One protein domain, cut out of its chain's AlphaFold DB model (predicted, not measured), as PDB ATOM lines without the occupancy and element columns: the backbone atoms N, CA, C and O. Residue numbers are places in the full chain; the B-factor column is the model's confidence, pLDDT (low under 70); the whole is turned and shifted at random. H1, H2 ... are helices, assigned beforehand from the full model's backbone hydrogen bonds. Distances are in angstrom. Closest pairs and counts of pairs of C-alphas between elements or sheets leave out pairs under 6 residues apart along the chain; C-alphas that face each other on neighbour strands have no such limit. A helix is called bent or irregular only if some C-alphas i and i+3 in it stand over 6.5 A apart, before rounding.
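Overview. This is residues 12 to 60 of the 151 residues of the protein "DMT family permease" of Pediococcus damnosus (UniProt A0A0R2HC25). Picture an open, flat V with an empty middle: one leg is the long helix H2, and the other is the short helix H1 followed by the helix-free link of residues 23 to 34, which leads over to H2. The two helices do not pack on each other. The printed part has 49 residues with two named helices, H1 then H2 along the chain, and no named strand; its class is all helix. It is extended, with a radius of gyration of the C-alphas of 18.0 A, and spans 52 by 29 by 9 A.

Along the chain. Begin at C-alpha 12, at (181.679, 208.785, 123.407). Find C-alpha 16 at (187.629, 204.059, 119.731); here H1 begins, residues 16 to 22, 10.7 A from first to last C-alpha. H1 is irregular, but only just: C-alphas 17 and 20 are 6.6 A apart. Next look at C-alpha 35, at (154.871, 200.678, 113.191), where H2 begins; it holds residues 35 to 58 and runs 32.3 A to C-alpha 58 at (149.701, 179.119, 136.623). H2 is neither bent nor irregular, but only just: C-alphas 42 and 45 are 6.0 A apart.

Arrangement. H1 and H2 are apart, with no C-alpha of the one within 8 A of the other. Within hydrogen-bond range are 18 of 20 O i to N i+4 pairs in H2 but 1 of 3 in H1, where 2 of 4 O i to N i+3 pairs are within range.

Size, cuts and confidence. The farthest C-alphas, those of Gln 14 and Thr 59, are 52.6 A apart. The printed part has no cut, and the link from H1 to H2, 12 residues, is long. Among the stretches that stand free are residues 23 to 29 and residues 49 to 60, of which 49 to 58 belong to H2. In the B-factor column, the mean pLDDT of the printed part is 75.2; it is under 70 at residues 12 to 14, 16, 18 to 30 and 59 to 60.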
ATOM      1  N   MET A  12     181.698 210.111 124.036       54.84
ATOM      2  CA  MET A  12     181.679 208.785 123.407       54.84
ATOM      3  C   MET A  12     182.663 208.674 122.231       54.84
ATOM      4  O   MET A  12     183.256 207.619 122.030       54.84
ATOM      5  N   GLY A  13     182.905 209.755 121.480       62.50
ATOM      6  CA  GLY A  13     183.876 209.774 120.376       62.50
ATOM      7  C   GLY A  13     185.346 209.649 120.807       62.50
ATOM      8  O   GLY A  13     186.194 209.305 119.978       62.50
ATOM      9  N   GLN A  14     185.645 209.891 122.088       67.38
ATOM     10  CA  GLN A  14     186.979 209.736 122.681       67.38
ATOM     11  C   GLN A  14     187.392 208.265 122.851       67.38
ATOM     12  O   GLN A  14     188.581 207.966 122.942       67.38
ATOM     13  N   VAL A  15     186.430 207.336 122.848       70.81
ATOM     14  CA  VAL A  15     186.681 205.899 122.985       70.81
ATOM     15  C   VAL A  15     186.523 205.239 121.614       70.81
ATOM     16  O   VAL A  15     185.438 205.240 121.038       70.81
ATOM     17  N   SER A  16     187.603 204.654 121.083       68.31
ATOM     18  CA  SER A  16     187.629 204.059 119.731       68.31
ATOM     19  C   SER A  16     186.515 203.019 119.509       68.31
ATOM     20  O   SER A  16     185.910 202.969 118.442       68.31
ATOM     21  N   PHE A  17     186.171 202.262 120.554       72.81
ATOM     22  CA  PHE A  17     185.097 201.264 120.554       72.81
ATOM     23  C   PHE A  17     183.684 201.861 120.413       72.81
ATOM     24  O   PHE A  17     182.806 201.255 119.804       72.81
ATOM     25  N   LEU A  18     183.448 203.068 120.936       63.00
ATOM     26  CA  LEU A  18     182.119 203.689 120.946       63.00
ATOM     27  C   LEU A  18     181.804 204.461 119.654       63.00
ATOM     28  O   LEU A  18     180.648 204.809 119.420       63.00
ATOM     29  N   LYS A  19     182.791 204.664 118.766       64.44
ATOM     30  CA  LYS A  19     182.592 205.312 117.456       64.44
ATOM     31  C   LYS A  19     181.602 204.563 116.564       64.44
ATOM     32  O   LYS A  19     180.848 205.203 115.835       64.44
ATOM     33  N   GLN A  20     181.565 203.234 116.659       64.50
ATOM     34  CA  GLN A  20     180.640 202.409 115.880       64.50
ATOM     35  C   GLN A  20     179.177 202.673 116.257       64.50
ATOM     36  O   GLN A  20     178.316 202.648 115.389       64.50
ATOM     37  N   PHE A  21     178.899 203.013 117.518       63.38
ATOM     38  CA  PHE A  21     177.546 203.290 118.011       63.38
ATOM     39  C   PHE A  21     177.062 204.709 117.695       63.38
ATOM     40  O   PHE A  21     175.860 204.943 117.613       63.38
ATOM     41  N   VAL A  22     177.981 205.651 117.465       63.50
ATOM     42  CA  VAL A  22     177.651 207.028 117.055       63.50
ATOM     43  C   VAL A  22     177.082 207.073 115.629       63.50
ATOM     44  O   VAL A  22     176.293 207.961 115.315       63.50
ATOM     45  N   ASN A  23     177.449 206.109 114.777       60.75
ATOM     46  CA  ASN A  23     177.010 206.047 113.382       60.75
ATOM     47  C   ASN A  23     175.767 205.168 113.153       60.75
ATOM     48  O   ASN A  23     175.360 205.003 112.012       60.75
ATOM     49  N   ILE A  24     175.150 204.599 114.199       62.72
ATOM     50  CA  ILE A  24     173.934 203.784 114.049       62.72
ATOM     51  C   ILE A  24     172.721 204.721 114.134       62.72
ATOM     52  O   ILE A  24     172.421 205.235 115.215       62.72
ATOM     53  N   PRO A  25     171.991 204.971 113.032       62.34
ATOM     54  CA  PRO A  25     170.815 205.826 113.052       62.34
ATOM     55  C   PRO A  25     169.619 205.076 113.666       62.34
ATOM     56  O   PRO A  25     168.695 204.686 112.963       62.34
ATOM     57  N   VAL A  26     169.611 204.901 114.992       62.22
ATOM     58  CA  VAL A  26     168.598 204.111 115.732       62.22
ATOM     59  C   VAL A  26     167.157 204.587 115.475       62.22
ATOM     60  O   VAL A  26     166.224 203.796 115.509       62.22
ATOM     61  N   ILE A  27     166.964 205.882 115.204       57.75
ATOM     62  CA  ILE A  27     165.630 206.515 115.151       57.75
ATOM     63  C   ILE A  27     165.330 207.125 113.770       57.75
ATOM     64  O   ILE A  27     164.239 207.628 113.533       57.75
ATOM     65  N   HIS A  28     166.265 207.080 112.813       57.75
ATOM     66  CA  HIS A  28     166.043 207.756 111.528       57.75
ATOM     67  C   HIS A  28     165.067 207.010 110.603       57.75
ATOM     68  O   HIS A  28     164.450 207.650 109.760       57.75
ATOM     69  N   ASN A  29     164.893 205.694 110.782       57.88
ATOM     70  CA  ASN A  29     164.101 204.848 109.883       57.88
ATOM     71  C   ASN A  29     162.803 204.299 110.508       57.88
ATOM     72  O   ASN A  29     162.271 203.305 110.029       57.88
ATOM     73  N   ILE A  30     162.261 204.913 111.570       63.34
ATOM     74  CA  ILE A  30     160.887 204.600 112.012       63.34
ATOM     75  C   ILE A  30     159.920 205.344 111.081       63.34
ATOM     76  O   ILE A  30     159.339 206.367 111.425       63.34
ATOM     77  N   SER A  31     159.805 204.853 109.847       72.69
ATOM     78  CA  SER A  31     158.691 205.192 108.960       72.69
ATOM     79  C   SER A  31     157.392 204.609 109.528       72.69
ATOM     80  O   SER A  31     157.410 203.546 110.157       72.69
ATOM     81  N   TRP A  32     156.248 205.245 109.254       78.69
ATOM     82  CA  TRP A  32     154.913 204.729 109.602       78.69
ATOM     83  C   TRP A  32     154.670 203.290 109.115       78.69
ATOM     84  O   TRP A  32     153.865 202.569 109.693       78.69
ATOM     85  N   GLN A  33     155.418 202.840 108.104       79.88
ATOM     86  CA  GLN A  33     155.399 201.466 107.599       79.88
ATOM     87  C   GLN A  33     155.982 200.416 108.560       79.88
ATOM     88  O   GLN A  33     155.599 199.253 108.471       79.88
ATOM     89  N   TYR A  34     156.870 200.787 109.488       82.25
ATOM     90  CA  TYR A  34     157.454 199.844 110.454       82.25
ATOM     91  C   TYR A  34     156.669 199.762 111.764       82.25
ATOM     92  O   TYR A  34     156.894 198.846 112.550       82.25
ATOM     93  N   VAL A  35     155.724 200.679 111.994       86.50
ATOM     94  CA  VAL A  35     154.871 200.678 113.191       86.50
ATOM     95  C   VAL A  35     154.059 199.379 113.316       86.50
ATOM     96  O   VAL A  35     154.093 198.785 114.394       86.50
ATOM     97  N   PRO A  36     153.410 198.855 112.255       88.94
ATOM     98  CA  PRO A  36     152.717 197.567 112.329       88.94
ATOM     99  C   PRO A  36     153.656 196.391 112.616       88.94
ATOM    100  O   PRO A  36     153.300 195.487 113.368       88.94
ATOM    101  N   LEU A  37     154.872 196.408 112.058       86.56
ATOM    102  CA  LEU A  37     155.874 195.366 112.293       86.56
ATOM    103  C   LEU A  37     156.370 195.387 113.748       86.56
ATOM    104  O   LEU A  37     156.456 194.344 114.392       86.56
ATOM    105  N   LEU A  38     156.643 196.580 114.284       87.25
ATOM    106  CA  LEU A  38     157.034 196.769 115.679       87.25
ATOM    107  C   LEU A  38     155.909 196.338 116.628       87.25
ATOM    108  O   LEU A  38     156.164 195.672 117.628       87.25
ATOM    109  N   PHE A  39     154.661 196.670 116.286       90.56
ATOM    110  CA  PHE A  39     153.479 196.238 117.025       90.56
ATOM    111  C   PHE A  39     153.334 194.713 117.013       90.56
ATOM    112  O   PHE A  39     153.115 194.115 118.062       90.56
ATOM    113  N   PHE A  40     153.520 194.065 115.862       90.50
ATOM    114  CA  PHE A  40     153.462 192.609 115.751       90.50
ATOM    115  C   PHE A  40     154.530 191.919 116.616       90.50
ATOM    116  O   PHE A  40     154.217 191.012 117.385       90.50
ATOM    117  N   ILE A  41     155.786 192.372 116.555       89.81
ATOM    118  CA  ILE A  41     156.878 191.787 117.353       89.81
ATOM    119  C   ILE A  41     156.692 192.085 118.854       89.81
ATOM    120  O   ILE A  41     156.933 191.226 119.707       89.81
ATOM    121  N   GLY A  42     156.233 193.287 119.205       91.44
ATOM    122  CA  GLY A  42     156.001 193.677 120.594       91.44
ATOM    123  C   GLY A  42     154.802 192.968 121.222       91.44
ATOM    124  O   GLY A  42     154.920 192.365 122.283       91.44
ATOM    125  N   VAL A  43     153.645 193.002 120.569       92.38
ATOM    126  CA  VAL A  43     152.389 192.500 121.141       92.38
ATOM    127  C   VAL A  43     152.204 191.016 120.861       92.38
ATOM    128  O   VAL A  43     152.023 190.243 121.799       92.38
ATOM    129  N   CYS A  44     152.279 190.589 119.600       88.12
ATOM    130  CA  CYS A  44     151.984 189.201 119.246       88.12
ATOM    131  C   CYS A  44     153.119 188.260 119.659       88.12
ATOM    132  O   CYS A  44     152.865 187.232 120.278       88.12
ATOM    133  N   VAL A  45     154.370 188.612 119.345       87.88
ATOM    134  CA  VAL A  45     155.516 187.734 119.637       87.88
ATOM    135  C   VAL A  45     155.919 187.831 121.108       87.88
ATOM    136  O   VAL A  45     155.945 186.821 121.808       87.88
ATOM    137  N   THR A  46     156.202 189.039 121.604       88.69
ATOM    138  CA  THR A  46     156.695 189.221 122.980       88.69
ATOM    139  C   THR A  46     155.560 189.142 124.001       88.69
ATOM    140  O   THR A  46     155.629 188.345 124.935       88.69
ATOM    141  N   GLY A  47     154.494 189.923 123.809       90.81
ATOM    142  CA  GLY A  47     153.320 189.913 124.685       90.81
ATOM    143  C   GLY A  47     152.618 188.556 124.712       90.81
ATOM    144  O   GLY A  47     152.406 188.003 125.787       90.81
ATOM    145  N   GLY A  48     152.335 187.974 123.543       91.19
ATOM    146  CA  GLY A  48     151.752 186.635 123.429       91.19
ATOM    147  C   GLY A  48     152.637 185.547 124.041       91.19
ATOM    148  O   GLY A  48     152.144 184.701 124.787       91.19
ATOM    149  N   GLY A  49     153.953 185.612 123.814       86.62
ATOM    150  CA  GLY A  49     154.916 184.701 124.434       86.62
ATOM    151  C   GLY A  49     154.903 184.766 125.964       86.62
ATOM    152  O   GLY A  49     154.902 183.726 126.621       86.62
ATOM    153  N   PHE A  50     154.838 185.970 126.544       85.25
ATOM    154  CA  PHE A  50     154.734 186.132 127.996       85.25
ATOM    155  C   PHE A  50     153.366 185.742 128.553       85.25
ATOM    156  O   PHE A  50     153.309 185.142 129.620       85.25
ATOM    157  N   ALA A  51     152.275 186.018 127.839       86.81
ATOM    158  CA  ALA A  51     150.943 185.586 128.253       86.81
ATOM    159  C   ALA A  51     150.864 184.055 128.343       86.81
ATOM    160  O   ALA A  51     150.424 183.515 129.354       86.81
ATOM    161  N   PHE A  52     151.370 183.352 127.326       83.94
ATOM    162  CA  PHE A  52     151.420 181.890 127.326       83.94
ATOM    163  C   PHE A  52     152.373 181.346 128.397       83.94
ATOM    164  O   PHE A  52     152.093 180.329 129.023       83.94
ATOM    165  N   TYR A  53     153.483 182.046 128.645       80.00
ATOM    166  CA  TYR A  53     154.403 181.726 129.734       80.00
ATOM    167  C   TYR A  53     153.731 181.829 131.107       80.00
ATOM    168  O   TYR A  53     153.838 180.894 131.893       80.00
ATOM    169  N   PHE A  54     153.012 182.920 131.384       79.69
ATOM    170  CA  PHE A  54     152.299 183.092 132.649       79.69
ATOM    171  C   PHE A  54     151.160 182.088 132.810       79.69
ATOM    172  O   PHE A  54     151.027 181.513 133.885       79.69
ATOM    173  N   LEU A  55     150.421 181.791 131.739       80.31
ATOM    174  CA  LEU A  55     149.402 180.741 131.752       80.31
ATOM    175  C   LEU A  55     150.010 179.366 132.072       80.31
ATOM    176  O   LEU A  55     149.492 178.616 132.893       80.31
ATOM    177  N   ALA A  56     151.153 179.041 131.465       73.69
ATOM    178  CA  ALA A  56     151.853 177.792 131.738       73.69
ATOM    179  C   ALA A  56     152.456 177.747 133.156       73.69
ATOM    180  O   ALA A  56     152.571 176.665 133.734       73.69
ATOM    181  N   MET A  57     152.837 178.895 133.728       72.94
ATOM    182  CA  MET A  57     153.255 178.995 135.131       72.94
ATOM    183  C   MET A  57     152.093 178.789 136.102       72.94
ATOM    184  O   MET A  57     152.278 178.126 137.115       72.94
ATOM    185  N   GLU A  58     150.900 179.297 135.789       70.25
ATOM    186  CA  GLU A  58     149.701 179.119 136.623       70.25
ATOM    187  C   GLU A  58     149.346 177.635 136.797       70.25
ATOM    188  O   GLU A  58     148.901 177.206 137.858       70.25
ATOM    189  N   THR A  59     149.630 176.823 135.773       63.66
ATOM    190  CA  THR A  59     149.421 175.369 135.808       63.66
ATOM    191  C   THR A  59     150.605 174.548 136.342       63.66
ATOM    192  O   THR A  59     150.455 173.336 136.495       63.66
ATOM    193  N   SER A  60     151.802 175.113 136.583       55.53
ATOM    194  CA  SER A  60     152.993 174.324 136.975       55.53
ATOM    195  C   SER A  60     154.141 175.156 137.578       55.53
ATOM    196  O   SER A  60     154.676 176.049 136.919       55.53
TER     197      SER A  60